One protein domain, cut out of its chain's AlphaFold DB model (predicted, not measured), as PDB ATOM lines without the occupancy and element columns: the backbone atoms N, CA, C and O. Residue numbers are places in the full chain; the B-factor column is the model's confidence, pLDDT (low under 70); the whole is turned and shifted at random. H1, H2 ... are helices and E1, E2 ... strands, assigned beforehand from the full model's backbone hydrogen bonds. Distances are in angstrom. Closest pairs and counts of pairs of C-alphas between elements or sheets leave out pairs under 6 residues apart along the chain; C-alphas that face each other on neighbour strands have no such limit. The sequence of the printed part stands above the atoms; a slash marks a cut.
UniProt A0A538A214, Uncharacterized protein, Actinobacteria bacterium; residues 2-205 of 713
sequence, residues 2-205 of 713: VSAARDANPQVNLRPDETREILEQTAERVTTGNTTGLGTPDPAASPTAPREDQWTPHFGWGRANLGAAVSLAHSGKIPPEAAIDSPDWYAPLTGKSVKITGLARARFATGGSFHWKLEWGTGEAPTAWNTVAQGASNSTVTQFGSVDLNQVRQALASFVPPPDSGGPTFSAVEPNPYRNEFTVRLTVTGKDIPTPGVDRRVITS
ATOM      1  N   VAL A   2     -51.312  29.220 -23.135       87.19
ATOM      2  CA  VAL A   2     -52.552  29.878 -22.649       87.19
ATOM      3  C   VAL A   2     -52.989  29.387 -21.260       87.19
ATOM      4  O   VAL A   2     -53.244  30.206 -20.384       87.19
ATOM      5  N   SER A   3     -52.980  28.069 -21.011       91.19
ATOM      6  CA  SER A   3     -53.248  27.533 -19.663       91.19
ATOM      7  C   SER A   3     -52.246  28.044 -18.627       91.19
ATOM      8  O   SER A   3     -52.642  28.441 -17.547       91.19
ATOM      9  N   ALA A   4     -50.956  28.105 -18.962       90.94
ATOM     10  CA  ALA A   4     -49.918  28.528 -18.026       90.94
ATOM     11  C   ALA A   4     -50.045  30.007 -17.628       90.94
ATOM     12  O   ALA A   4     -49.811  30.341 -16.470       90.94
ATOM     13  N   ALA A   5     -50.453  30.869 -18.568       91.25
ATOM     14  CA  ALA A   5     -50.814  32.259 -18.294       91.25
ATOM     15  C   ALA A   5     -52.065  32.353 -17.408       91.25
ATOM     16  O   ALA A   5     -52.086  33.116 -16.443       91.25
ATOM     17  N   ARG A   6     -53.091  31.536 -17.684       92.81
ATOM     18  CA  ARG A   6     -54.293  31.454 -16.842       92.81
ATOM     19  C   ARG A   6     -53.947  31.037 -15.407       92.81
ATOM     20  O   ARG A   6     -54.515  31.565 -14.460       92.81
ATOM     21  N   ASP A   7     -53.000  30.119 -15.268       91.88
ATOM     22  CA  ASP A   7     -52.573  29.558 -13.988       91.88
ATOM     23  C   ASP A   7     -51.470  30.409 -13.306       91.88
ATOM     24  O   ASP A   7     -50.968  30.041 -12.244       91.88
ATOM     25  N   ALA A   8     -51.074  31.546 -13.900       90.50
ATOM     26  CA  ALA A   8     -50.158  32.515 -13.294       90.50
ATOM     27  C   ALA A   8     -50.808  33.234 -12.095       90.50
ATOM     28  O   ALA A   8     -52.032  33.268 -11.956       90.50
ATOM     29  N   ASN A   9     -49.992  33.848 -11.233       85.81
ATOM     30  CA  ASN A   9     -50.479  34.675 -10.129       85.81
ATOM     31  C   ASN A   9     -49.886  36.098 -10.197       85.81
ATOM     32  O   ASN A   9     -48.700  36.266  -9.900       85.81
ATOM     33  N   PRO A  10     -50.688  37.123 -10.555       87.06
ATOM     34  CA  PRO A  10     -52.120  37.053 -10.871       87.06
ATOM     35  C   PRO A  10     -52.406  36.343 -12.204       87.06
ATOM     36  O   PRO A  10     -51.543  36.288 -13.079       87.06
ATOM     37  N   GLN A  11     -53.633  35.841 -12.362       91.38
ATOM     38  CA  GLN A  11     -54.088  35.194 -13.594       91.38
ATOM     39  C   GLN A  11     -53.956  36.139 -14.795       91.38
ATOM     40  O   GLN A  11     -54.389  37.296 -14.748       91.38
ATOM     41  N   VAL A  12     -53.424  35.619 -15.902       93.88
ATOM     42  CA  VAL A  12     -53.236  36.349 -17.154       93.88
ATOM     43  C   VAL A  12     -54.137  35.787 -18.252       93.88
ATOM     44  O   VAL A  12     -54.032  34.627 -18.638       93.88
ATOM     45  N   ASN A  13     -54.981  36.653 -18.819       93.62
ATOM     46  CA  ASN A  13     -55.693  36.378 -20.067       93.62
ATOM     47  C   ASN A  13     -54.893  36.981 -21.226       93.62
ATOM     48  O   ASN A  13     -54.825  38.211 -21.361       93.62
ATOM     49  N   LEU A  14     -54.261  36.107 -22.011       93.69
ATOM     50  CA  LEU A  14     -53.444  36.494 -23.161       93.69
ATOM     51  C   LEU A  14     -54.303  36.995 -24.320       93.69
ATOM     52  O   LEU A  14     -55.401  36.493 -24.565       93.69
ATOM     53  N   ARG A  15     -53.755  37.962 -25.050       93.38
ATOM     54  CA  ARG A  15     -54.253  38.429 -26.349       93.38
ATOM     55  C   ARG A  15     -53.496  37.740 -27.495       93.38
ATOM     56  O   ARG A  15     -52.433  37.165 -27.243       93.38
ATOM     57  N   PRO A  16     -54.015  37.775 -28.739       91.50
ATOM     58  CA  PRO A  16     -53.313  37.225 -29.900       91.50
ATOM     59  C   PRO A  16     -51.896  37.789 -30.066       91.50
ATOM     60  O   PRO A  16     -50.950  37.010 -30.137       91.50
ATOM     61  N   ASP A  17     -51.726  39.112 -29.993       92.81
ATOM     62  CA  ASP A  17     -50.405  39.745 -30.138       92.81
ATOM     63  C   ASP A  17     -49.446  39.336 -29.016       92.81
ATOM     64  O   ASP A  17     -48.305  38.982 -29.269       92.81
ATOM     65  N   GLU A  18     -49.912  39.263 -27.770       95.25
ATOM     66  CA  GLU A  18     -49.090  38.786 -26.647       95.25
ATOM     67  C   GLU A  18     -48.693  37.312 -26.800       95.25
ATOM     68  O   GLU A  18     -47.615  36.903 -26.375       95.25
ATOM     69  N   THR A  19     -49.566  36.502 -27.405       94.44
ATOM     70  CA  THR A  19     -49.283  35.098 -27.721       94.44
ATOM     71  C   THR A  19     -48.195  34.993 -28.782       94.44
ATOM     72  O   THR A  19     -47.245  34.230 -28.597       94.44
ATOM     73  N   ARG A  20     -48.310  35.786 -29.850       94.50
ATOM     74  CA  ARG A  20     -47.301  35.909 -30.903       94.50
ATOM     75  C   ARG A  20     -45.953  36.329 -30.317       94.50
ATOM     76  O   ARG A  20     -44.973  35.617 -30.496       94.50
ATOM     77  N   GLU A  21     -45.928  37.395 -29.521       95.19
ATOM     78  CA  GLU A  21     -44.707  37.913 -28.894       95.19
ATOM     79  C   GLU A  21     -44.044  36.881 -27.975       95.19
ATOM     80  O   GLU A  21     -42.830  36.706 -28.005       95.19
ATOM     81  N   ILE A  22     -44.812  36.128 -27.179       94.88
ATOM     82  CA  ILE A  22     -44.228  35.043 -26.380       94.88
ATOM     83  C   ILE A  22     -43.574  33.996 -27.291       94.88
ATOM     84  O   ILE A  22     -42.450  33.583 -27.008       94.88
ATOM     85  N   LEU A  23     -44.246  33.551 -28.356       94.31
ATOM     86  CA  LEU A  23     -43.720  32.515 -29.251       94.31
ATOM     87  C   LEU A  23     -42.466  32.983 -29.999       94.31
ATOM     88  O   LEU A  23     -41.473  32.259 -30.015       94.31
ATOM     89  N   GLU A  24     -42.486  34.193 -30.553       93.19
ATOM     90  CA  GLU A  24     -41.373  34.770 -31.311       93.19
ATOM     91  C   GLU A  24     -40.168  35.075 -30.408       93.19
ATOM     92  O   GLU A  24     -39.043  34.653 -30.682       93.19
ATOM     93  N   GLN A  25     -40.389  35.732 -29.265       90.94
ATOM     94  CA  GLN A  25     -39.304  36.207 -28.396       90.94
ATOM     95  C   GLN A  25     -38.713  35.118 -27.485       90.94
ATOM     96  O   GLN A  25     -37.695  35.338 -26.813       90.94
ATOM     97  N   THR A  26     -39.342  33.940 -27.440       92.56
ATOM     98  CA  THR A  26     -38.805  32.748 -26.764       92.56
ATOM     99  C   THR A  26     -38.320  31.669 -27.720       92.56
ATOM    100  O   THR A  26     -37.767  30.677 -27.248       92.56
ATOM    101  N   ALA A  27     -38.490  31.850 -29.030       92.19
ATOM    102  CA  ALA A  27     -38.057  30.881 -30.019       92.19
ATOM    103  C   ALA A  27     -36.565  30.535 -29.868       92.19
ATOM    104  O   ALA A  27     -35.722  31.374 -29.541       92.19
ATOM    105  N   GLU A  28     -36.237  29.263 -30.079       89.31
ATOM    106  CA  GLU A  28     -34.865  28.774 -30.080       89.31
ATOM    107  C   GLU A  28     -34.228  28.968 -31.461       89.31
ATOM    108  O   GLU A  28     -34.857  28.783 -32.505       89.31
ATOM    109  N   ARG A  29     -32.952  29.354 -31.477       89.19
ATOM    110  CA  ARG A  29     -32.181  29.560 -32.711       89.19
ATOM    111  C   ARG A  29     -31.803  28.216 -33.327       89.19
ATOM    112  O   ARG A  29     -31.485  27.286 -32.590       89.19
ATOM    113  N   VAL A  30     -31.772  28.122 -34.652       86.19
ATOM    114  CA  VAL A  30     -31.323  26.914 -35.363       86.19
ATOM    115  C   VAL A  30     -29.800  26.966 -35.498       86.19
ATOM    116  O   VAL A  30     -29.261  27.650 -36.353       86.19
ATOM    117  N   THR A  31     -29.091  26.289 -34.600       84.62
ATOM    118  CA  THR A  31     -27.626  26.351 -34.452       84.62
ATOM    119  C   THR A  31     -27.016  24.961 -34.563       84.62
ATOM    120  O   THR A  31     -27.699  23.957 -34.387       84.62
ATOM    121  N   THR A  32     -25.699  24.867 -34.748       77.88
ATOM    122  CA  THR A  32     -25.017  23.565 -34.856       77.88
ATOM    123  C   THR A  32     -25.311  22.641 -33.664       77.88
ATOM    124  O   THR A  32     -25.439  21.426 -33.819       77.88
ATOM    125  N   GLY A  33     -25.468  23.215 -32.465       78.06
ATOM    126  CA  GLY A  33     -25.730  22.463 -31.238       78.06
ATOM    127  C   GLY A  33     -27.087  21.756 -31.201       78.06
ATOM    128  O   GLY A  33     -27.195  20.717 -30.558       78.06
ATOM    129  N   ASN A  34     -28.108  22.272 -31.894       77.69
ATOM    130  CA  ASN A  34     -29.451  21.674 -31.919       77.69
ATOM    131  C   ASN A  34     -29.857  21.096 -33.283       77.69
ATOM    132  O   ASN A  34     -30.966  20.574 -33.408       77.69
ATOM    133  N   THR A  35     -28.954  21.116 -34.266       73.25
ATOM    134  CA  THR A  35     -29.122  20.418 -35.551       73.25
ATOM    135  C   THR A  35     -28.225  19.188 -35.712       73.25
ATOM    136  O   THR A  35     -28.238  18.554 -36.766       73.25
ATOM    137  N   THR A  36     -27.466  18.801 -34.677       74.06
ATOM    138  CA  THR A  36     -26.567  17.632 -34.724       74.06
ATOM    139  C   THR A  36     -27.326  16.373 -35.174       74.06
ATOM    140  O   THR A  36     -28.198  15.882 -34.461       74.06
ATOM    141  N   GLY A  37     -26.988  15.850 -36.359       68.94
ATOM    142  CA  GLY A  37     -27.597  14.644 -36.939       68.94
ATOM    143  C   GLY A  37     -29.002  14.820 -37.535       68.94
ATOM    144  O   GLY A  37     -29.576  13.830 -37.973       68.94
ATOM    145  N   LEU A  38     -29.550  16.042 -37.555       67.31
ATOM    146  CA  LEU A  38     -30.915  16.340 -38.020       67.31
ATOM    147  C   LEU A  38     -30.974  17.344 -39.185       67.31
ATOM    148  O   LEU A  38     -32.010  17.433 -39.834       67.31
ATOM    149  N   GLY A  39     -29.904  18.105 -39.451       68.75
ATOM    150  CA  GLY A  39     -29.846  19.031 -40.587       68.75
ATOM    151  C   GLY A  39     -28.739  20.085 -40.491       68.75
ATOM    152  O   GLY A  39     -27.894  20.058 -39.592       68.75
ATOM    153  N   THR A  40     -28.761  21.034 -41.426       74.75
ATOM    154  CA  THR A  40     -27.793  22.137 -41.509       74.75
ATOM    155  C   THR A  40     -28.227  23.292 -40.595       74.75
ATOM    156  O   THR A  40     -29.402  23.663 -40.612       74.75
ATOM    157  N   PRO A  41     -27.332  23.847 -39.754       81.12
ATOM    158  CA  PRO A  41     -27.655  25.008 -38.928       81.12
ATOM    159  C   PRO A  41     -27.910  26.251 -39.783       81.12
ATOM    160  O   PRO A  41     -27.401  26.349 -40.896       81.12
ATOM    161  N   ASP A  42     -28.649  27.221 -39.246       83.62
ATOM    162  CA  ASP A  42     -28.850  28.499 -39.922       83.62
ATOM    163  C   ASP A  42     -27.535  29.298 -39.930       83.62
ATOM    164  O   ASP A  42     -27.054  29.680 -38.856       83.62
ATOM    165  N   PRO A  43     -26.938  29.574 -41.105       78.75
ATOM    166  CA  PRO A  43     -25.677  30.307 -41.184       78.75
ATOM    167  C   PRO A  43     -25.801  31.760 -40.704       78.75
ATOM    168  O   PRO A  43     -24.794  32.358 -40.327       78.75
ATOM    169  N   ALA A  44     -27.014  32.325 -40.686       82.81
ATOM    170  CA  ALA A  44     -27.278  33.682 -40.220       82.81
ATOM    171  C   ALA A  44     -27.611  33.750 -38.716       82.81
ATOM    172  O   ALA A  44     -27.680  34.843 -38.147       82.81
ATOM    173  N   ALA A  45     -27.808  32.611 -38.041       85.06
ATOM    174  CA  ALA A  45     -28.191  32.611 -36.636       85.06
ATOM    175  C   ALA A  45     -27.031  33.039 -35.724       85.06
ATOM    176  O   ALA A  45     -25.993  32.385 -35.640       85.06
ATOM    177  N   SER A  46     -27.258  34.100 -34.946       84.81
ATOM    178  CA  SER A  46     -26.337  34.571 -33.909       84.81
ATOM    179  C   SER A  46     -26.966  34.422 -32.518       84.81
ATOM    180  O   SER A  46     -27.801  35.239 -32.123       84.81
ATOM    181  N   PRO A  47     -26.578  33.404 -31.724       77.81
ATOM    182  CA  PRO A  47     -27.133  33.189 -30.383       77.81
ATOM    183  C   PRO A  47     -26.826  34.315 -29.392       77.81
ATOM    184  O   PRO A  47     -27.488  34.432 -28.365       77.81
ATOM    185  N   THR A  48     -25.806  35.125 -29.682       85.38
ATOM    186  CA  THR A  48     -25.385  36.253 -28.846       85.38
ATOM    187  C   THR A  48     -26.007  37.579 -29.271       85.38
ATOM    188  O   THR A  48     -25.805  38.575 -28.579       85.38
ATOM    189  N   ALA A  49     -26.727  37.628 -30.399       87.06
ATOM    190  CA  ALA A  49     -27.433  38.834 -30.812       87.06
ATOM    191  C   ALA A  49     -28.547  39.177 -29.801       87.06
ATOM    192  O   ALA A  49     -29.150  38.260 -29.234       87.06
ATOM    193  N   PRO A  50     -28.838  40.469 -29.562       88.81
ATOM    194  CA  PRO A  50     -30.033  40.893 -28.835       88.81
ATOM    195  C   PRO A  50     -31.307  40.306 -29.451       88.81
ATOM    196  O   PRO A  50     -31.341  40.032 -30.649       88.81
ATOM    197  N   ARG A  51     -32.368  40.126 -28.653       85.00
ATOM    198  CA  ARG A  51     -33.608  39.476 -29.119       85.00
ATOM    199  C   ARG A  51     -34.196  40.152 -30.349       85.00
ATOM    200  O   ARG A  51     -34.603  39.470 -31.269       85.00
ATOM    201  N   GLU A  52     -34.179  41.472 -30.388       88.25
ATOM    202  CA  GLU A  52     -34.668  42.288 -31.495       88.25
ATOM    203  C   GLU A  52     -33.875  42.137 -32.806       88.25
ATOM    204  O   GLU A  52     -34.404  42.475 -33.867       88.25
ATOM    205  N   ASP A  53     -32.648  41.609 -32.747       89.75
ATOM    206  CA  ASP A  53     -31.733  41.410 -33.881       89.75
ATOM    207  C   ASP A  53     -31.558  39.921 -34.240       89.75
ATOM    208  O   ASP A  53     -30.667  39.550 -34.998       89.75
ATOM    209  N   GLN A  54     -32.382  39.043 -33.665       88.88
ATOM    210  CA  GLN A  54     -32.249  37.595 -33.819       88.88
ATOM    211  C   GLN A  54     -33.041  36.993 -34.993       88.88
ATOM    212  O   GLN A  54     -32.951  35.784 -35.210       88.88
ATOM    213  N   TRP A  55     -33.829  37.793 -35.714       92.06
ATOM    214  CA  TRP A  55     -34.561  37.330 -36.894       92.06
ATOM    215  C   TRP A  55     -33.600  37.039 -38.055       92.06
ATOM    216  O   TRP A  55     -32.706  37.843 -38.324       92.06
ATOM    217  N   THR A  56     -33.811  35.935 -38.772       89.06
ATOM    218  CA  THR A  56     -33.034  35.559 -39.963       89.06
ATOM    219  C   THR A  56     -33.933  35.277 -41.173       89.06
ATOM    220  O   THR A  56     -35.083  34.872 -40.990       89.06
ATOM    221  N   PRO A  57     -33.428  35.418 -42.414       84.75
ATOM    222  CA  PRO A  57     -34.197  35.081 -43.617       84.75
ATOM    223  C   PRO A  57     -34.625  33.608 -43.713       84.75
ATOM    224  O   PRO A  57     -35.666  33.314 -44.293       84.75
ATOM    225  N   HIS A  58     -33.862  32.677 -43.126       84.00
ATOM    226  CA  HIS A  58     -34.109  31.236 -43.270       84.00
ATOM    227  C   HIS A  58     -35.159  30.687 -42.303       84.00
ATOM    228  O   HIS A  58     -35.990  29.870 -42.686       84.00
ATOM    229  N   PHE A  59     -35.106  31.100 -41.033       85.19
ATOM    230  CA  PHE A  59     -35.966  30.548 -39.979       85.19
ATOM    231  C   PHE A  59     -36.788  31.615 -39.262       85.19
ATOM    232  O   PHE A  59     -37.453  31.319 -38.268       85.19
ATOM    233  N   GLY A  60     -36.746  32.860 -39.730       91.31
ATOM    234  CA  GLY A  60     -37.388  33.980 -39.069       91.31
ATOM    235  C   GLY A  60     -36.892  34.120 -37.636       91.31
ATOM    236  O   GLY A  60     -35.698  34.244 -37.380       91.31
ATOM    237  N   TRP A  61     -37.812  34.049 -36.675       90.25
ATOM    238  CA  TRP A  61     -37.466  34.043 -35.256       90.25
ATOM    239  C   TRP A  61     -36.955  32.692 -34.746       90.25
ATOM    240  O   TRP A  61     -36.690  32.587 -33.561       90.25
ATOM    241  N   GLY A  62     -36.800  31.658 -35.567       89.94
ATOM    242  CA  GLY A  62     -36.363  30.326 -35.148       89.94
ATOM    243  C   GLY A  62     -37.516  29.377 -34.807       89.94
ATOM    244  O   GLY A  62     -38.675  29.603 -35.146       89.94
ATOM    245  N   ARG A  63     -37.197  28.273 -34.128       87.69
ATOM    246  CA  ARG A  63     -38.170  27.234 -33.755       87.69
ATOM    247  C   ARG A  63     -38.907  27.610 -32.475       87.69
ATOM    248  O   ARG A  63     -38.297  28.090 -31.524       87.69
ATOM    249  N   ALA A  64     -40.203  27.324 -32.392       90.69
ATOM    250  CA  ALA A  64     -40.968  27.576 -31.172       90.69
ATOM    251  C   ALA A  64     -40.408  26.774 -29.979       90.69
ATOM    252  O   ALA A  64     -40.436  25.543 -29.973       90.69
ATOM    253  N   ASN A  65     -39.952  27.464 -28.928       92.44
ATOM    254  CA  ASN A  65     -39.540  26.826 -27.680       92.44
ATOM    255  C   ASN A  65     -40.713  26.811 -26.696       92.44
ATOM    256  O   ASN A  65     -40.907  27.734 -25.902       92.44
ATOM    257  N   LEU A  66     -41.511  25.743 -26.738       93.38
ATOM    258  CA  LEU A  66     -42.724  25.643 -25.921       93.38
ATOM    259  C   LEU A  66     -42.443  25.699 -24.414       93.38
ATOM    260  O   LEU A  66     -43.261  26.237 -23.669       93.38
ATOM    261  N   GLY A  67     -41.296  25.180 -23.962       95.31
ATOM    262  CA  GLY A  67     -40.892  25.241 -22.558       95.31
ATOM    263  C   GLY A  67     -40.654  26.680 -22.106       95.31
ATOM    264  O   GLY A  67     -41.276  27.135 -21.147       95.31
ATOM    265  N   ALA A  68     -39.825  27.420 -22.845       93.88
ATOM    266  CA  ALA A  68     -39.549  28.827 -22.568       93.88
ATOM    267  C   ALA A  68     -40.814  29.696 -22.682       93.88
ATOM    268  O   ALA A  68     -41.066  30.525 -21.805       93.88
ATOM    269  N   ALA A  69     -41.652  29.453 -23.695       95.00
ATOM    270  CA  ALA A  69     -42.935  30.129 -23.871       95.00
ATOM    271  C   ALA A  69     -43.878  29.907 -22.674       95.00
ATOM    272  O   ALA A  69     -44.473  30.849 -22.150       95.00
ATOM    273  N   VAL A  70     -44.007  28.660 -22.204       95.69
ATOM    274  CA  VAL A  70     -44.825  28.305 -21.034       95.69
ATOM    275  C   VAL A  70     -44.279  28.941 -19.757       95.69
ATOM    276  O   VAL A  70     -45.061  29.504 -18.991       95.69
ATOM    277  N   SER A  71     -42.963  28.900 -19.537       95.06
ATOM    278  CA  SER A  71     -42.332  29.528 -18.372       95.06
ATOM    279  C   SER A  71     -42.520  31.046 -18.360       95.06
ATOM    280  O   SER A  71     -42.864  31.606 -17.318       95.06
ATOM    281  N   LEU A  72     -42.355  31.716 -19.506       94.38
ATOM    282  CA  LEU A  72     -42.571  33.159 -19.624       94.38
ATOM    283  C   LEU A  72     -44.035  33.522 -19.352       94.38
ATOM    284  O   LEU A  72     -44.302  34.410 -18.542       94.38
ATOM    285  N   ALA A  73     -44.976  32.788 -19.949       94.19
ATOM    286  CA  ALA A  73     -46.408  32.968 -19.725       94.19
ATOM    287  C   ALA A  73     -46.791  32.811 -18.242       94.19
ATOM    288  O   ALA A  73     -47.523  33.639 -17.702       94.19
ATOM    289  N   HIS A  74     -46.254  31.790 -17.566       94.44
ATOM    290  CA  HIS A  74     -46.523  31.539 -16.150       94.44
ATOM    291  C   HIS A  74     -45.926  32.605 -15.218       94.44
ATOM    292  O   HIS A  74     -46.479  32.883 -14.158       94.44
ATOM    293  N   SER A  75     -44.816  33.240 -15.612       93.00
ATOM    294  CA  SER A  75     -44.171  34.291 -14.811       93.00
ATOM    295  C   SER A  75     -44.998  35.581 -14.684       93.00
ATOM    296  O   SER A  75     -44.684  36.429 -13.850       93.00
ATOM    297  N   GLY A  76     -45.999  35.779 -15.552       91.06
ATOM    298  CA  GLY A  76     -46.765  37.025 -15.655       91.06
ATOM    299  C   GLY A  76     -45.987  38.209 -16.252       91.06
ATOM    300  O   GLY A  76     -46.558  39.281 -16.447       91.06
ATOM    301  N   LYS A  77     -44.701  38.036 -16.585       92.25
ATOM    302  CA  LYS A  77     -43.843  39.040 -17.236       92.25
ATOM    303  C   LYS A  77     -43.973  38.976 -18.756       92.25
ATOM    304  O   LYS A  77     -43.002  38.737 -19.468       92.25
ATOM    305  N   ILE A  78     -45.200  39.161 -19.233       95.38
ATOM    306  CA  ILE A  78     -45.536  39.068 -20.655       95.38
ATOM    307  C   ILE A  78     -44.859  40.210 -21.430       95.38
ATOM    308  O   ILE A  78     -44.913  41.354 -20.956       95.38
ATOM    309  N   PRO A  79     -44.230  39.931 -22.589       96.00
ATOM    310  CA  PRO A  79     -43.674  40.968 -23.449       96.00
ATOM    311  C   PRO A  79     -44.728  42.024 -23.811       96.00
ATOM    312  O   PRO A  79     -45.917  41.702 -23.900       96.00
ATOM    313  N   PRO A  80     -44.329  43.290 -24.012       97.62
ATOM    314  CA  PRO A  80     -45.200  44.277 -24.631       97.62
ATOM    315  C   PRO A  80     -45.710  43.812 -25.999       97.62
ATOM    316  O   PRO A  80     -45.039  43.062 -26.692       97.62
ATOM    317  N   GLU A  81     -46.873  44.306 -26.398       97.81
ATOM    318  CA  GLU A  81     -47.398  44.146 -27.751       97.81
ATOM    319  C   GLU A  81     -46.711  45.173 -28.654       97.81
ATOM    320  O   GLU A  81     -46.828  46.380 -28.406       97.81
ATOM    321  N   ALA A  82     -46.016  44.700 -29.686       97.69
ATOM    322  CA  ALA A  82     -45.690  45.464 -30.877       97.69
ATOM    323  C   ALA A  82     -46.462  44.845 -32.050       97.69
ATOM    324  O   ALA A  82     -46.460  43.632 -32.224       97.69
ATOM    325  N   ALA A  83     -47.135  45.662 -32.849       96.69
ATOM    326  CA  ALA A  83     -47.710  45.240 -34.118       96.69
ATOM    327  C   ALA A  83     -47.625  46.396 -35.109       96.69
ATOM    328  O   ALA A  83     -47.896  47.550 -34.767       96.69
ATOM    329  N   ILE A  84     -47.240  46.092 -36.335       95.62
ATOM    330  CA  ILE A  84     -47.333  46.960 -37.495       95.62
ATOM    331  C   ILE A  84     -48.518  46.439 -38.292       95.62
ATOM    332  O   ILE A  84     -48.527  45.266 -38.645       95.62
ATOM    333  N   ASP A  85     -49.478  47.305 -38.610       92.88
ATOM    334  CA  ASP A  85     -50.664  46.974 -39.413       92.88
ATOM    335  C   ASP A  85     -50.549  47.518 -40.843       92.88
ATOM    336  O   ASP A  85     -51.008  46.880 -41.789       92.88
ATOM    337  N   SER A  86     -49.905  48.679 -41.009       92.69
ATOM    338  CA  SER A  86     -49.793  49.405 -42.281       92.69
ATOM    339  C   SER A  86     -48.338  49.798 -42.583       92.69
ATOM    340  O   SER A  86     -47.614  50.153 -41.644       92.69
ATOM    341  N   PRO A  87     -47.902  49.785 -43.859       90.88
ATOM    342  CA  PRO A  87     -48.679  49.442 -45.059       90.88
ATOM    343  C   PRO A  87     -49.009  47.951 -45.118       90.88
ATOM    344  O   PRO A  87     -48.327  47.161 -44.466       90.88
ATOM    345  N   ASP A  88     -50.035  47.580 -45.881       83.38
ATOM    346  CA  ASP A  88     -50.393  46.178 -46.116       83.38
ATOM    347  C   ASP A  88     -49.184  45.367 -46.588       83.38
ATOM    348  O   ASP A  88     -48.246  45.900 -47.194       83.38
ATOM    349  N   TRP A  89     -49.219  44.062 -46.326       75.44
ATOM    350  CA  TRP A  89     -48.258  43.153 -46.935       75.44
ATOM    351  C   TRP A  89     -48.289  43.324 -48.457       75.44
ATOM    352  O   TRP A  89     -49.353  43.449 -49.058       75.44
ATOM    353  N   TYR A  90     -47.098  43.406 -49.053       72.38
ATOM    354  CA  TYR A  90     -46.885  43.593 -50.494       72.38
ATOM    355  C   TYR A  90     -47.387  44.912 -51.093       72.38
ATOM    356  O   TYR A  90     -47.381  45.066 -52.312       72.38
ATOM    357  N   ALA A  91     -47.772  45.899 -50.276       79.00
ATOM    358  CA  ALA A  91     -48.190  47.195 -50.797       79.00
ATOM    359  C   ALA A  91     -47.088  47.819 -51.684       79.00
ATOM    360  O   ALA A  91     -45.967  48.032 -51.205       79.00
ATOM    361  N   PRO A  92     -47.385  48.171 -52.950       74.06
ATOM    362  CA  PRO A  92     -46.414  48.805 -53.832       74.06
ATOM    363  C   PRO A  92     -46.153  50.237 -53.363       74.06
ATOM    364  O   PRO A  92     -46.975  51.142 -53.526       74.06
ATOM    365  N   LEU A  93     -44.995  50.458 -52.739       86.75
ATOM    366  CA  LEU A  93     -44.638  51.755 -52.171       86.75
ATOM    367  C   LEU A  93     -43.999  52.684 -53.212       86.75
ATOM    368  O   LEU A  93     -42.774  52.853 -53.255       86.75
ATOM    369  N   THR A  94     -44.858  53.319 -54.016       83.94
ATOM    370  CA  THR A  94     -44.475  54.229 -55.113       83.94
ATOM    371  C   THR A  94     -44.365  55.698 -54.700       83.94
ATOM    372  O   THR A  94     -43.637  56.471 -55.320       83.94
ATOM    373  N   GLY A  95     -45.017  56.096 -53.604       87.19
ATOM    374  CA  GLY A  95     -45.000  57.472 -53.100       87.19
ATOM    375  C   GLY A  95     -43.648  57.949 -52.539       87.19
ATOM    376  O   GLY A  95     -42.663  57.220 -52.495       87.19
ATOM    377  N   LYS A  96     -43.613  59.199 -52.054       92.31
ATOM    378  CA  LYS A  96     -42.424  59.803 -51.408       92.31
ATOM    379  C   LYS A  96     -42.246  59.398 -49.944       92.31
ATOM    380  O   LYS A  96     -41.161  59.534 -49.395       92.31
ATOM    381  N   SER A  97     -43.312  58.943 -49.298       94.50
ATOM    382  CA  SER A  97     -43.304  58.530 -47.898       94.50
ATOM    383  C   SER A  97     -44.383  57.490 -47.651       94.50
ATOM    384  O   SER A  97     -45.425  57.529 -48.309       94.50
ATOM    385  N   VAL A  98     -44.182  56.635 -46.654       94.06
ATOM    386  CA  VAL A  98     -45.191  55.680 -46.189       94.06
ATOM    387  C   VAL A  98     -45.470  55.888 -44.708       94.06
ATOM    388  O   VAL A  98     -44.554  56.023 -43.899       94.06
ATOM    389  N   LYS A  99     -46.751  55.939 -44.347       95.75
ATOM    390  CA  LYS A  99     -47.181  56.051 -42.956       95.75
ATOM    391  C   LYS A  99     -47.186  54.673 -42.308       95.75
ATOM    392  O   LYS A  99     -47.735  53.741 -42.883       95.75
ATOM    393  N   ILE A 100     -46.630  54.578 -41.102       96.00
ATOM    394  CA  ILE A 100     -46.631  53.340 -40.323       96.00
ATOM    395  C   ILE A 100     -47.643  53.463 -39.184       96.00
ATOM    396  O   ILE A 100     -47.586  54.388 -38.361       96.00
ATOM    397  N   THR A 101     -48.580  52.522 -39.143       96.88
ATOM    398  CA  THR A 101     -49.597  52.404 -38.092       96.88
ATOM    399  C   THR A 101     -49.608  50.992 -37.539       96.88
ATOM    400  O   THR A 101     -49.130  50.068 -38.194       96.88
ATOM    401  N   GLY A 102     -50.171  50.827 -36.349       96.31
ATOM    402  CA  GLY A 102     -50.290  49.520 -35.718       96.31
ATOM    403  C   GLY A 102     -50.653  49.637 -34.246       96.31
ATOM    404  O   GLY A 102     -51.482  50.472 -33.884       96.31
ATOM    405  N   LEU A 103     -49.990  48.857 -33.396       97.62
ATOM    406  CA  LEU A 103     -50.235  48.801 -31.960       97.62
ATOM    407  C   LEU A 103     -48.924  48.748 -31.166       97.62
ATOM    408  O   LEU A 103     -48.055  47.926 -31.424       97.62
ATOM    409  N   ALA A 104     -48.804  49.609 -30.154       98.31
ATOM    410  CA  ALA A 104     -47.809  49.478 -29.096       98.31
ATOM    411  C   ALA A 104     -48.480  49.620 -27.729       98.31
ATOM    412  O   ALA A 104     -49.168  50.616 -27.455       98.31
ATOM    413  N   ARG A 105     -48.294  48.617 -26.866       97.75
ATOM    414  CA  ARG A 105     -48.881  48.581 -25.518       97.75
ATOM    415  C   ARG A 105     -48.106  47.637 -24.601       97.75
ATOM    416  O   ARG A 105     -47.682  46.576 -25.021       97.75
ATOM    417  N   ALA A 106     -47.982  47.972 -23.315       97.19
ATOM    418  CA  ALA A 106     -47.328  47.105 -22.329       97.19
ATOM    419  C   ALA A 106     -48.181  46.930 -21.063       97.19
ATOM    420  O   ALA A 106     -47.922  47.552 -20.034       97.19
ATOM    421  N   ARG A 107     -49.214  46.077 -21.119       95.12
ATOM    422  CA  ARG A 107     -50.178  45.911 -20.007       95.12
ATOM    423  C   ARG A 107     -49.547  45.421 -18.703       95.12
ATOM    424  O   ARG A 107     -50.047  45.741 -17.630       95.12
ATOM    425  N   PHE A 108     -48.476  44.641 -18.810       94.88
ATOM    426  CA  PHE A 108     -47.821  43.986 -17.676       94.88
ATOM    427  C   PHE A 108     -46.589  44.745 -17.172       94.88
ATOM    428  O   PHE A 108     -46.013  44.373 -16.149       94.88
ATOM    429  N   ALA A 109     -46.195  45.817 -17.863       95.75
ATOM    430  CA  ALA A 109     -45.127  46.689 -17.405       95.75
ATOM    431  C   ALA A 109     -45.556  47.488 -16.171       95.75
ATOM    432  O   ALA A 109     -46.732  47.813 -15.985       95.75
ATOM    433  N   THR A 110     -44.592  47.856 -15.331       95.69
ATOM    434  CA  THR A 110     -44.863  48.636 -14.118       95.69
ATOM    435  C   THR A 110     -45.513  49.976 -14.467       95.69
ATOM    436  O   THR A 110     -44.935  50.802 -15.178       95.69
ATOM    437  N   GLY A 111     -46.732  50.191 -13.960       94.12
ATOM    438  CA  GLY A 111     -47.550  51.370 -14.266       94.12
ATOM    439  C   GLY A 111     -48.021  51.444 -15.723       94.12
ATOM    440  O   GLY A 111     -48.350  52.531 -16.190       94.12
ATOM    441  N   GLY A 112     -47.981  50.327 -16.456       95.12
ATOM    442  CA  GLY A 112     -48.223  50.282 -17.898       95.12
ATOM    443  C   GLY A 112     -47.177  51.039 -18.716       95.12
ATOM    444  O   GLY A 112     -47.421  51.309 -19.883       95.12
ATOM    445  N   SER A 113     -46.045  51.429 -18.113       97.69
ATOM    446  CA  SER A 113     -45.051  52.309 -18.728       97.69
ATOM    447  C   SER A 113     -44.159  51.552 -19.705       97.69
ATOM    448  O   SER A 113     -43.534  50.551 -19.344       97.69
ATOM    449  N   PHE A 114     -44.012  52.089 -20.911       98.31
ATOM    450  CA  PHE A 114     -43.139  51.546 -21.943       98.31
ATOM    451  C   PHE A 114     -42.487  52.633 -22.793       98.31
ATOM    452  O   PHE A 114     -42.946  53.776 -22.841       98.31
ATOM    453  N   HIS A 115     -41.414  52.250 -23.476       98.50
ATOM    454  CA  HIS A 115     -40.811  53.003 -24.564       98.50
ATOM    455  C   HIS A 115     -41.055  52.254 -25.874       98.50
ATOM    456  O   HIS A 115     -40.956  51.030 -25.913       98.50
ATOM    457  N   TRP A 116     -41.378  52.974 -26.940       98.38
ATOM    458  CA  TRP A 116     -41.518  52.421 -28.283       98.38
ATOM    459  C   TRP A 116     -40.533  53.104 -29.227       98.38
ATOM    460  O   TRP A 116     -40.231  54.288 -29.069       98.38
ATOM    461  N   LYS A 117     -40.032  52.354 -30.205       98.25
ATOM    462  CA  LYS A 117     -39.086  52.826 -31.216       98.25
ATOM    463  C   LYS A 117     -39.452  52.220 -32.567       98.25
ATOM    464  O   LYS A 117     -39.556  51.001 -32.674       98.25
ATOM    465  N   LEU A 118     -39.652  53.073 -33.567       98.44
ATOM    466  CA  LEU A 118     -39.851  52.699 -34.962       98.44
ATOM    467  C   LEU A 118     -38.571  52.991 -35.747       98.44
ATOM    468  O   LEU A 118     -38.056  54.111 -35.706       98.44
ATOM    469  N   GLU A 119     -38.091  52.003 -36.492       98.25
ATOM    470  CA  GLU A 119     -36.859  52.081 -37.275       98.25
ATOM    471  C   GLU A 119     -37.046  51.486 -38.671       98.25
ATOM    472  O   GLU A 119     -37.957  50.687 -38.897       98.25
ATOM    473  N   TRP A 120     -36.149  51.835 -39.593       98.00
ATOM    474  CA  TRP A 120     -36.005  51.144 -40.873       98.00
ATOM    475  C   TRP A 120     -34.536  50.860 -41.214       98.00
ATOM    476  O   TRP A 120     -33.645  51.593 -40.782       98.00
ATOM    477  N   GLY A 121     -34.274  49.823 -42.008       97.38
ATOM    478  CA  GLY A 121     -32.936  49.479 -42.501       97.38
ATOM    479  C   GLY A 121     -32.990  48.754 -43.849       97.38
ATOM    480  O   GLY A 121     -34.039  48.236 -44.223       97.38
ATOM    481  N   THR A 122     -31.890  48.744 -44.603       96.00
ATOM    482  CA  THR A 122     -31.815  48.117 -45.939       96.00
ATOM    483  C   THR A 122     -31.735  46.591 -45.861       96.00
ATOM    484  O   THR A 122     -31.002  46.060 -45.025       96.00
ATOM    485  N   GLY A 123     -32.424  45.905 -46.773       92.12
ATOM    486  CA  GLY A 123     -32.495  44.450 -46.867       92.12
ATOM    487  C   GLY A 123     -33.495  43.801 -45.909       92.12
ATOM    488  O   GLY A 123     -34.152  44.462 -45.095       92.12
ATOM    489  N   GLU A 124     -33.587  42.477 -45.997       90.81
ATOM    490  CA  GLU A 124     -34.440  41.653 -45.136       90.81
ATOM    491  C   GLU A 124     -33.919  41.594 -43.694       90.81
ATOM    492  O   GLU A 124     -34.691  41.685 -42.750       90.81
ATOM    493  N   ALA A 125     -32.606  41.498 -43.483       90.31
ATOM    494  CA  ALA A 125     -32.008  41.446 -42.146       90.31
ATOM    495  C   ALA A 125     -31.013  42.606 -41.935       90.31
ATOM    496  O   ALA A 125     -29.799  42.394 -42.006       90.31
ATOM    497  N   PRO A 126     -31.488  43.848 -41.702       93.44
ATOM    498  CA  PRO A 126     -30.594  44.988 -41.552       93.44
ATOM    499  C   PRO A 126     -29.696  44.870 -40.320       93.44
ATOM    500  O   PRO A 126     -30.157  44.594 -39.213       93.44
ATOM    501  N   THR A 127     -28.415  45.183 -40.497       89.56
ATOM    502  CA  THR A 127     -27.435  45.321 -39.403       89.56
ATOM    503  C   THR A 127     -27.277  46.767 -38.927       89.56
ATOM    504  O   THR A 127     -26.639  47.025 -37.907       89.56
ATOM    505  N   ALA A 128     -27.872  47.718 -39.651       93.75
ATOM    506  CA  ALA A 128     -27.901  49.134 -39.325       93.75
ATOM    507  C   ALA A 128     -29.330  49.672 -39.464       93.75
ATOM    508  O   ALA A 128     -30.043  49.341 -40.412       93.75
ATOM    509  N   TRP A 129     -29.723  50.521 -38.515       97.00
ATOM    510  CA  TRP A 129     -31.088  51.015 -38.374       97.00
ATOM    511  C   TRP A 129     -31.121  52.541 -38.330       97.00
ATOM    512  O   TRP A 129     -30.306  53.181 -37.664       97.00
ATOM    513  N   ASN A 130     -32.103  53.113 -39.017       97.88
ATOM    514  CA  ASN A 130     -32.424  54.531 -39.009       97.88
ATOM    515  C   ASN A 130     -33.700  54.741 -38.191       97.88
ATOM    516  O   ASN A 130     -34.760  54.212 -38.537       97.88
ATOM    517  N   THR A 131     -33.619  55.525 -37.117       98.06
ATOM    518  CA  THR A 131     -34.787  55.844 -36.290       98.06
ATOM    519  C   THR A 131     -35.760  56.734 -37.056       98.06
ATOM    520  O   THR A 131     -35.407  57.836 -37.471       98.06
ATOM    521  N   VAL A 132     -37.007  56.282 -37.183       97.88
ATOM    522  CA  VAL A 132     -38.121  57.069 -37.731       97.88
ATOM    523  C   VAL A 132     -38.713  57.946 -36.636       97.88
ATOM    524  O   VAL A 132     -38.826  59.161 -36.782       97.88
ATOM    525  N   ALA A 133     -39.089  57.319 -35.522       98.06
ATOM    526  CA  ALA A 133     -39.648  57.981 -34.354       98.06
ATOM    527  C   ALA A 133     -39.525  57.079 -33.125       98.06
ATOM    528  O   ALA A 133     -39.395  55.861 -33.232       98.06
ATOM    529  N   GLN A 134     -39.596  57.682 -31.945       98.31
ATOM    530  CA  GLN A 134     -39.628  56.961 -30.678       98.31
ATOM    531  C   GLN A 134     -40.302  57.803 -29.600       98.31
ATOM    532  O   GLN A 134     -40.369  59.030 -29.712       98.31
ATOM    533  N   GLY A 135     -40.778  57.160 -28.538       97.94
ATOM    534  CA  GLY A 135     -41.417  57.859 -27.431       97.94
ATOM    535  C   GLY A 135     -41.695  56.970 -26.227       97.94
ATOM    536  O   GLY A 135     -41.663  55.746 -26.304       97.94
ATOM    537  N   ALA A 136     -41.998  57.606 -25.098       98.19
ATOM    538  CA  ALA A 136     -42.490  56.935 -23.901       98.19
ATOM    539  C   ALA A 136     -44.014  57.085 -23.800       98.19
ATOM    540  O   ALA A 136     -44.563  58.132 -24.143       98.19
ATOM    541  N   SER A 137     -44.695  56.051 -23.315       97.75
ATOM    542  CA  SER A 137     -46.137  56.071 -23.079       97.75
ATOM    543  C   SER A 137     -46.512  55.144 -21.924       97.75
ATOM    544  O   SER A 137     -45.774  54.233 -21.558       97.75
ATOM    545  N   ASN A 138     -47.681  55.381 -21.345       96.62
ATOM    546  CA  ASN A 138     -48.378  54.455 -20.449       96.62
ATOM    547  C   ASN A 138     -49.773  54.073 -20.984       96.62
ATOM    548  O   ASN A 138     -50.565  53.429 -20.301       96.62
ATOM    549  N   SER A 139     -50.076  54.513 -22.206       95.69
ATOM    550  CA  SER A 139     -51.342  54.343 -22.912       95.69
ATOM    551  C   SER A 139     -51.086  53.709 -24.278       95.69
ATOM    552  O   SER A 139     -49.968  53.756 -24.787       95.69
ATOM    553  N   THR A 140     -52.121  53.133 -24.887       97.12
ATOM    554  CA  THR A 140     -52.013  52.519 -26.220       97.12
ATOM    555  C   THR A 140     -51.556  53.549 -27.259       97.12
ATOM    556  O   THR A 140     -52.139  54.629 -27.341       97.12
ATOM    557  N   VAL A 141     -50.548  53.206 -28.065       98.06
ATOM    558  CA  VAL A 141     -50.079  54.015 -29.203       98.06
ATOM    559  C   VAL A 141     -50.410  53.276 -30.495       98.06
ATOM    560  O   VAL A 141     -50.171  52.076 -30.580       98.06
ATOM    561  N   THR A 142     -50.958  53.981 -31.490       97.44
ATOM    562  CA  THR A 142     -51.345  53.374 -32.780       97.44
ATOM    563  C   THR A 142     -50.755  54.060 -34.011       97.44
ATOM    564  O   THR A 142     -51.018  53.660 -35.146       97.44
ATOM    565  N   GLN A 143     -49.981  55.125 -33.810       95.00
ATOM    566  CA  GLN A 143     -49.417  55.959 -34.868       95.00
ATOM    567  C   GLN A 143     -47.936  56.172 -34.574       95.00
ATOM    568  O   GLN A 143     -47.596  56.711 -33.521       95.00
ATOM    569  N   PHE A 144     -47.071  55.766 -35.503       95.94
ATOM    570  CA  PHE A 144     -45.624  55.712 -35.265       95.94
ATOM    571  C   PHE A 144     -44.816  56.666 -36.150       95.94
ATOM    572  O   PHE A 144     -43.606  56.763 -35.997       95.94
ATOM    573  N   GLY A 145     -45.471  57.391 -37.060       93.38
ATOM    574  CA  GLY A 145     -44.827  58.347 -37.962       93.38
ATOM    575  C   GLY A 145     -44.836  57.885 -39.416       93.38
ATOM    576  O   GLY A 145     -45.706  57.121 -39.841       93.38
ATOM    577  N   SER A 146     -43.911  58.411 -40.214       96.62
ATOM    578  CA  SER A 146     -43.794  58.087 -41.638       96.62
ATOM    579  C   SER A 146     -42.337  57.900 -42.033       96.62
ATOM    580  O   SER A 146     -41.484  58.689 -41.638       96.62
ATOM    581  N   VAL A 147     -42.072  56.859 -42.817       96.94
ATOM    582  CA  VAL A 147     -40.764  56.585 -43.418       96.94
ATOM    583  C   VAL A 147     -40.645  57.407 -44.703       96.94
ATOM    584  O   VAL A 147     -41.560  57.391 -45.528       96.94
ATOM    585  N   ASP A 148     -39.531  58.120 -44.876       96.25
ATOM    586  CA  ASP A 148     -39.193  58.833 -46.115       96.25
ATOM    587  C   ASP A 148     -38.643  57.839 -47.148       96.25
ATOM    588  O   ASP A 148     -37.531  57.327 -47.014       96.25
ATOM    589  N   LEU A 149     -39.430  57.563 -48.187       94.81
ATOM    590  CA  LEU A 149     -39.075  56.577 -49.205       94.81
ATOM    591  C   LEU A 149     -37.966  57.074 -50.136       94.81
ATOM    592  O   LEU A 149     -37.269  56.252 -50.724       94.81
ATOM    593  N   ASN A 150     -37.727  58.388 -50.237       94.06
ATOM    594  CA  ASN A 150     -36.591  58.891 -51.015       94.06
ATOM    595  C   ASN A 150     -35.268  58.550 -50.322       94.06
ATOM    596  O   ASN A 150     -34.321  58.131 -50.986       94.06
ATOM    597  N   GLN A 151     -35.214  58.671 -48.990       95.69
ATOM    598  CA  GLN A 151     -34.040  58.272 -48.205       95.69
ATOM    599  C   GLN A 151     -33.801  56.762 -48.277       95.69
ATOM    600  O   GLN A 151     -32.663  56.326 -48.446       95.69
ATOM    601  N   VAL A 152     -34.875  55.967 -48.214       95.56
ATOM    602  CA  VAL A 152     -34.806  54.509 -48.390       95.56
ATOM    603  C   VAL A 152     -34.220  54.159 -49.758       95.56
ATOM    604  O   VAL A 152     -33.212  53.463 -49.826       95.56
ATOM    605  N   ARG A 153     -34.787  54.689 -50.850       92.62
ATOM    606  CA  ARG A 153     -34.297  54.430 -52.215       92.62
ATOM    607  C   ARG A 153     -32.850  54.885 -52.409       92.62
ATOM    608  O   ARG A 153     -32.081  54.194 -53.072       92.62
ATOM    609  N   GLN A 154     -32.451  56.004 -51.799       94.25
ATOM    610  CA  GLN A 154     -31.062  56.465 -51.828       94.25
ATOM    611  C   GLN A 154     -30.111  55.473 -51.142       94.25
ATOM    612  O   GLN A 154     -29.039  55.202 -51.678       94.25
ATOM    613  N   ALA A 155     -30.494  54.909 -49.995       95.00
ATOM    614  CA  ALA A 155     -29.696  53.888 -49.317       95.00
ATOM    615  C   ALA A 155     -29.626  52.580 -50.129       95.00
ATOM    616  O   ALA A 155     -28.556  51.977 -50.246       95.00
ATOM    617  N   LEU A 156     -30.746  52.180 -50.744       92.75
ATOM    618  CA  LEU A 156     -30.839  50.974 -51.571       92.75
ATOM    619  C   LEU A 156     -30.035  51.062 -52.873       92.75
ATOM    620  O   LEU A 156     -29.547  50.046 -53.353       92.75
ATOM    621  N   ALA A 157     -29.816  52.263 -53.418       91.06
ATOM    622  CA  ALA A 157     -29.011  52.446 -54.628       91.06
ATOM    623  C   ALA A 157     -27.571  51.906 -54.493       91.06
ATOM    624  O   ALA A 157     -26.971  51.505 -55.488       91.06
ATOM    625  N   SER A 158     -27.032  51.879 -53.268       90.12
ATOM    626  CA  SER A 158     -25.719  51.305 -52.939       90.12
ATOM    627  C   SER A 158     -25.789  49.973 -52.186       90.12
ATOM    628  O   SER A 158     -24.749  49.437 -51.806       90.12
ATOM    629  N   PHE A 159     -26.990  49.455 -51.920       92.19
ATOM    630  CA  PHE A 159     -27.161  48.213 -51.177       92.19
ATOM    631  C   PHE A 159     -26.846  47.011 -52.067       92.19
ATOM    632  O   PHE A 159     -27.350  46.886 -53.184       92.19
ATOM    633  N   VAL A 160     -26.012  46.116 -51.547       91.88
ATOM    634  CA  VAL A 160     -25.709  44.827 -52.163       91.88
ATOM    635  C   VAL A 160     -26.252  43.753 -51.224       91.88
ATOM    636  O   VAL A 160     -25.739  43.648 -50.104       91.88
ATOM    637  N   PRO A 161     -27.278  42.986 -51.637       89.94
ATOM    638  CA  PRO A 161     -27.763  41.856 -50.859       89.94
ATOM    639  C   PRO A 161     -26.608  40.915 -50.484       89.94
ATOM    640  O   PRO A 161     -25.804  40.569 -51.356       89.94
ATOM    641  N   PRO A 162     -26.479  40.524 -49.202       87.56
ATOM    642  CA  PRO A 162     -25.481  39.545 -48.795       87.56
ATOM    643  C   PRO A 162     -25.672  38.223 -49.554       87.56
ATOM    644  O   PRO A 162     -26.816  37.826 -49.780       87.56
ATOM    645  N   PRO A 163     -24.588  37.519 -49.928       83.06
ATOM    646  CA  PRO A 163     -24.703  36.178 -50.485       83.06
ATOM    647  C   PRO A 163     -25.426  35.238 -49.518       83.06
ATOM    648  O   PRO A 163     -25.115  35.221 -48.325       83.06
ATOM    649  N   ASP A 164     -26.334  34.425 -50.050       80.12
ATOM    650  CA  ASP A 164     -27.027  33.373 -49.314       80.12
ATOM    651  C   ASP A 164     -26.514  32.005 -49.782       80.12
ATOM    652  O   ASP A 164     -26.761  31.582 -50.908       80.12
ATOM    653  N   SER A 165     -25.766  31.312 -48.920       74.00
ATOM    654  CA  SER A 165     -25.236  29.977 -49.218       74.00
ATOM    655  C   SER A 165     -26.266  28.851 -49.070       74.00
ATOM    656  O   SER A 165     -25.942  27.716 -49.401       74.00
ATOM    657  N   GLY A 166     -27.443  29.128 -48.498       70.50
ATOM    658  CA  GLY A 166     -28.547  28.176 -48.342       70.50
ATOM    659  C   GLY A 166     -29.691  28.382 -49.339       70.50
ATOM    660  O   GLY A 166     -30.619  27.576 -49.353       70.50
ATOM    661  N   GLY A 167     -29.630  29.442 -50.145       74.94
ATOM    662  CA  GLY A 167     -30.640  29.814 -51.133       74.94
ATOM    663  C   GLY A 167     -30.281  29.441 -52.579       74.94
ATOM    664  O   GLY A 167     -29.188  28.931 -52.850       74.94
ATOM    665  N   PRO A 168     -31.200  29.696 -53.530       78.56
ATOM    666  CA  PRO A 168     -30.933  29.522 -54.954       78.56
ATOM    667  C   PRO A 168     -29.823  30.466 -55.431       78.56
ATOM    668  O   PRO A 168     -29.616  31.554 -54.888       78.56
ATOM    669  N   THR A 169     -29.118  30.064 -56.489       87.31
ATOM    670  CA  THR A 169     -28.134  30.934 -57.141       87.31
ATOM    671  C   THR A 169     -28.810  31.763 -58.230       87.31
ATOM    672  O   THR A 169     -29.300  31.206 -59.212       87.31
ATOM    673  N   PHE A 170     -28.810  33.086 -58.060       88.75
ATOM    674  CA  PHE A 170     -29.345  34.042 -59.035       88.75
ATOM    675  C   PHE A 170     -28.371  34.322 -60.184       88.75
ATOM    676  O   PHE A 170     -27.167  34.064 -60.079       88.75
ATOM    677  N   SER A 171     -28.888  34.899 -61.271       87.88
ATOM    678  CA  SER A 171     -28.068  35.320 -62.407       87.88
ATOM    679  C   SER A 171     -27.000  36.335 -61.983       87.88
ATOM    680  O   SER A 171     -27.259  37.268 -61.225       87.88
ATOM    681  N   ALA A 172     -25.785  36.183 -62.515       86.50
ATOM    682  CA  ALA A 172     -24.696  37.136 -62.298       86.50
ATOM    683  C   ALA A 172     -24.804  38.395 -63.178       86.50
ATOM    684  O   ALA A 172     -24.058  39.353 -62.965       86.50
ATOM    685  N   VAL A 173     -25.675  38.375 -64.193       84.75
ATOM    686  CA  VAL A 173     -25.860  39.489 -65.137       84.75
ATOM    687  C   VAL A 173     -27.143  40.277 -64.889       84.75
ATOM    688  O   VAL A 173     -27.255  41.392 -65.396       84.75
ATOM    689  N   GLU A 174     -28.054  39.756 -64.061       83.94
ATOM    690  CA  GLU A 174     -29.255  40.467 -63.622       83.94
ATOM    691  C   GLU A 174     -29.116  41.040 -62.201       83.94
ATOM    692  O   GLU A 174     -28.318  40.562 -61.386       83.94
ATOM    693  N   PRO A 175     -29.868  42.103 -61.863       83.88
ATOM    694  CA  PRO A 175     -29.906  42.618 -60.505       83.88
ATOM    695  C   PRO A 175     -30.524  41.600 -59.539       83.88
ATOM    696  O   PRO A 175     -31.610  41.096 -59.786       83.88
ATOM    697  N   ASN A 176     -29.888  41.391 -58.383       87.69
ATOM    698  CA  ASN A 176     -30.425  40.514 -57.339       87.69
ATOM    699  C   ASN A 176     -31.861  40.929 -56.924       87.69
ATOM    700  O   ASN A 176     -32.078  42.121 -56.657       87.69
ATOM    701  N   PRO A 177     -32.812  39.983 -56.800       85.69
ATOM    702  CA  PRO A 177     -34.232  40.273 -56.569       85.69
ATOM    703  C   PRO A 177     -34.522  40.985 -55.232       85.69
ATOM    704  O   PRO A 177     -35.514  41.708 -55.099       85.69
ATOM    705  N   TYR A 178     -33.625  40.859 -54.253       87.00
ATOM    706  CA  TYR A 178     -33.753  41.429 -52.907       87.00
ATOM    707  C   TYR A 178     -33.160  42.844 -52.773       87.00
ATOM    708  O   TYR A 178     -33.271  43.500 -51.738       87.00
ATOM    709  N   ARG A 179     -32.534  43.382 -53.829       87.31
ATOM    710  CA  ARG A 179     -31.804  44.670 -53.771       87.31
ATOM    711  C   ARG A 179     -32.667  45.896 -53.447       87.31
ATOM    712  O   ARG A 179     -32.132  46.913 -53.019       87.31
ATOM    713  N   ASN A 180     -33.979  45.819 -53.679       86.50
ATOM    714  CA  ASN A 180     -34.923  46.921 -53.462       86.50
ATOM    715  C   ASN A 180     -35.715  46.782 -52.146       86.50
ATOM    716  O   ASN A 180     -36.682  47.515 -51.914       86.50
ATOM    717  N   GLU A 181     -35.346  45.829 -51.292       89.50
ATOM    718  CA  GLU A 181     -36.016  45.593 -50.019       89.50
ATOM    719  C   GLU A 181     -35.449  46.427 -48.889       89.50
ATOM    720  O   GLU A 181     -34.245  46.627 -48.761       89.50
ATOM    721  N   PHE A 182     -36.331  46.830 -47.990       93.69
ATOM    722  CA  PHE A 182     -35.978  47.391 -46.703       93.69
ATOM    723  C   PHE A 182     -36.916  46.827 -45.642       93.69
ATOM    724  O   PHE A 182     -38.053  46.450 -45.918       93.69
ATOM    725  N   THR A 183     -36.451  46.787 -44.405       95.44
ATOM    726  CA  THR A 183     -37.251  46.324 -43.277       95.44
ATOM    727  C   THR A 183     -37.652  47.505 -42.415       95.44
ATOM    728  O   THR A 183     -36.822  48.360 -42.107       95.44
ATOM    729  N   VAL A 184     -38.907  47.526 -41.977       96.62
ATOM    730  CA  VAL A 184     -39.393  48.381 -40.889       96.62
ATOM    731  C   VAL A 184     -39.534  47.532 -39.634       96.62
ATOM    732  O   VAL A 184     -40.040  46.414 -39.710       96.62
ATOM    733  N   ARG A 185     -39.108  48.055 -38.481       96.94
ATOM    734  CA  ARG A 185     -39.210  47.376 -37.184       96.94
ATOM    735  C   ARG A 185     -39.795  48.299 -36.123       96.94
ATOM    736  O   ARG A 185     -39.348  49.436 -35.972       96.94
ATOM    737  N   LEU A 186     -40.761  47.787 -35.368       97.94
ATOM    738  CA  LEU A 186     -41.306  48.391 -34.161       97.94
ATOM    739  C   LEU A 186     -40.824  47.588 -32.950       97.94
ATOM    740  O   LEU A 186     -41.101  46.398 -32.842       97.94
ATOM    741  N   THR A 187     -40.134  48.246 -32.023       97.88
ATOM    742  CA  THR A 187     -39.695  47.647 -30.758       97.88
ATOM    743  C   THR A 187     -40.371  48.349 -29.592       97.88
ATOM    744  O   THR A 187     -40.366  49.580 -29.520       97.88
ATOM    745  N   VAL A 188     -40.916  47.577 -28.653       98.38
ATOM    746  CA  VAL A 188     -41.587  48.083 -27.453       98.38
ATOM    747  C   VAL A 188     -40.943  47.470 -26.212       98.38
ATOM    748  O   VAL A 188     -40.945  46.258 -26.026       98.38
ATOM    749  N   THR A 189     -40.397  48.306 -25.329       97.88
ATOM    750  CA  THR A 189     -39.758  47.882 -24.077       97.88
ATOM    751  C   THR A 189     -40.578  48.340 -22.878       97.88
ATOM    752  O   THR A 189     -40.845  49.526 -22.689       97.88
ATOM    753  N   GLY A 190     -41.008  47.385 -22.056       96.69
ATOM    754  CA  GLY A 190     -41.802  47.640 -20.857       96.69
ATOM    755  C   GLY A 190     -40.926  47.797 -19.619       96.69
ATOM    756  O   GLY A 190     -39.972  47.045 -19.423       96.69
ATOM    757  N   LYS A 191     -41.272  48.733 -18.733       94.81
ATOM    758  CA  LYS A 191     -40.617  48.835 -17.424       94.81
ATOM    759  C   LYS A 191     -40.812  47.537 -16.623       94.81
ATOM    760  O   LYS A 191     -41.941  47.080 -16.460       94.81
ATOM    761  N   ASP A 192     -39.720  46.980 -16.098       93.38
ATOM    762  CA  ASP A 192     -39.670  45.712 -15.346       93.38
ATOM    763  C   ASP A 192     -40.164  44.476 -16.125       93.38
ATOM    764  O   ASP A 192     -40.555  43.470 -15.515       93.38
ATOM    765  N   ILE A 193     -40.130  44.549 -17.461       95.00
ATOM    766  CA  ILE A 193     -40.332  43.424 -18.373       95.00
ATOM    767  C   ILE A 193     -39.000  43.132 -19.085       95.00
ATOM    768  O   ILE A 193     -38.496  43.993 -19.802       95.00
ATOM    769  N   PRO A 194     -38.406  41.940 -18.901       90.38
ATOM    770  CA  PRO A 194     -37.079  41.621 -19.438       90.38
ATOM    771  C   PRO A 194     -37.075  41.313 -20.943       90.38
ATOM    772  O   PRO A 194     -36.008  41.157 -21.534       90.38
ATOM    773  N   THR A 195     -38.247  41.163 -21.557       93.00
ATOM    774  CA  THR A 195     -38.398  40.759 -22.957       93.00
ATOM    775  C   THR A 195     -39.105  41.872 -23.732       93.00
ATOM    776  O   THR A 195     -40.208  42.251 -23.332       93.00
ATOM    777  N   PRO A 196     -38.500  42.430 -24.796       95.56
ATOM    778  CA  PRO A 196     -39.175  43.411 -25.640       95.56
ATOM    779  C   PRO A 196     -40.301  42.751 -26.440       95.56
ATOM    780  O   PRO A 196     -40.250  41.551 -26.689       95.56
ATOM    781  N   GLY A 197     -41.282  43.547 -26.852       97.06
ATOM    782  CA  GLY A 197     -42.152  43.217 -27.976       97.06
ATOM    783  C   GLY A 197     -41.501  43.692 -29.264       97.06
ATOM    784  O   GLY A 197     -40.943  44.800 -29.283       97.06
ATOM    785  N   VAL A 198     -41.529  42.879 -30.314       97.06
ATOM    786  CA  VAL A 198     -40.937  43.235 -31.603       97.06
ATOM    787  C   VAL A 198     -41.870  42.827 -32.726       97.06
ATOM    788  O   VAL A 198     -42.273  41.675 -32.837       97.06
ATOM    789  N   ASP A 199     -42.139  43.770 -33.618       96.56
ATOM    790  CA  ASP A 199     -42.719  43.454 -34.911       96.56
ATOM    791  C   ASP A 199     -41.879  44.027 -36.039       96.56
ATOM    792  O   ASP A 199     -41.234  45.068 -35.889       96.56
ATOM    793  N   ARG A 200     -41.880  43.343 -37.180       94.69
ATOM    794  CA  ARG A 200     -41.140  43.776 -38.362       94.69
ATOM    795  C   ARG A 200     -41.864  43.410 -39.646       94.69
ATOM    796  O   ARG A 200     -42.541  42.394 -39.722       94.69
ATOM    797  N   ARG A 201     -41.661  44.225 -40.681       92.56
ATOM    798  CA  ARG A 201     -42.146  43.968 -42.041       92.56
ATOM    799  C   ARG A 201     -41.037  44.239 -43.048       92.56
ATOM    800  O   ARG A 201     -40.432  45.310 -43.007       92.56
ATOM    801  N   VAL A 202     -40.799  43.284 -43.946       91.38
ATOM    802  CA  VAL A 202     -40.000  43.503 -45.159       91.38
ATOM    803  C   VAL A 202     -40.903  44.157 -46.191       91.38
ATOM    804  O   VAL A 202     -42.031  43.717 -46.413       91.38
ATOM    805  N   ILE A 203     -40.419  45.233 -46.791       89.25
ATOM    806  CA  ILE A 203     -41.158  46.025 -47.758       89.25
ATOM    807  C   ILE A 203     -40.247  46.317 -48.945       89.25
ATOM    808  O   ILE A 203     -39.041  46.499 -48.798       89.25
ATOM    809  N   THR A 204     -40.834  46.417 -50.129       84.88
ATOM    810  CA  THR A 204     -40.135  46.873 -51.329       84.88
ATOM    811  C   THR A 204     -40.589  48.274 -51.671       84.88
ATOM    812  O   THR A 204     -41.786  48.559 -51.715       84.88
ATOM    813  N   SER A 205     -39.629  49.159 -51.925       82.12
ATOM    814  CA  SER A 205     -39.928  50.439 -52.556       82.12
ATOM    815  C   SER A 205     -39.537  50.372 -54.021       82.12
ATOM    816  O   SER A 205     -38.401  50.042 -54.351       82.12
TER     817      SER A 205
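Overview. This is residues 2 to 205 of the 713 residues of an uncharacterized protein of Actinobacteria bacterium (UniProt A0A538A214). Two antiparallel sheets lie face to face as a sandwich, E4-E3-E6-E7 on E1-E2-E5, with H2, H4 and H1 grouped beyond the edge where E7 and E1 meet and H5 across one end. Long unnamed stretches, residues 36 to 65 and 157 to 180, make much of the rest, and residues 168 to 174 stick out. The printed part has 204 residues with five named helices and seven named strands, in the order H1 H2 H3 H4 E1 E2 E3 E4 E5 H5 E6 E7; the class is mixed, with under half of the residues in named elements. The whole is compact, with a radius of gyration of the C-alphas of 18.2 A, and flat, spanning 60 by 48 by 24 A.

Arrangement. Start at the larger, strongly twisted sheet: E4, residues 130 to 137, E3, residues 114 to 122, E6, residues 181 to 190, and E7, residues 197 to 204. Look there for N 116 and O 135 at 2.9 A, N 117 and O 187 at 2.9 A, and N 186 and O 199 at 2.8 A, within hydrogen-bond range. In the other sheet, E1, residues 81 to 86, E2, residues 97 to 105, and E5, residues 141 to 148, find N 83 and O 103 at 2.8 A and N 100 and O 145 at 3.0 A. The sheets form a sandwich, two sheets face to face: the parts that face each other are 8.1 A centre to centre, and the strands of the one sheet stand at 22 degrees to those of the other. H2, residues 16 to 26, only grazes both sheets; its closest C-alphas to E1 are Glu 18 and Glu 81, 5.7 A. H2 touches H4, residues 66 to 74, at a steep tilt of 57 degrees, opposite ways; the closest C-alphas are Ile 22 and Ala 69, 5.7 A. H1, residues 2 to 6, touches H4, closest at the C-alphas of Ala 5 and Ala 73, 4.7 A. H3, residues 32 to 35, is apart from H1 and H5. H5, residues 149 to 156, is on the larger sheet at a height over the sheet of 8.5 A, over E3 and E6. Every O i to N i+4 pair is within hydrogen-bond range in H1, H2, H4 and H5; H3 is too short for one.

Along the chain. Find C-alpha 2 at (-52.552, 29.878, -22.649), where H1 begins. E6 runs 29.8 A from C-alpha 181 at (-36.016, 45.593, -50.019); E3 measures 26.8 A, E2 25.1 A and H2 15.5 A. E7 ends at C-alpha 204, (-40.135, 46.873, -51.329).

Size, cuts and confidence. The C-alphas farthest apart, Asn 9 and Val 173, are 60.5 A apart. The printed part has no cut; the long links are H3 to H4 and H5 to E6. Mean pLDDT of the printed part is 90.9; look for values under 70 at residues 37 to 39.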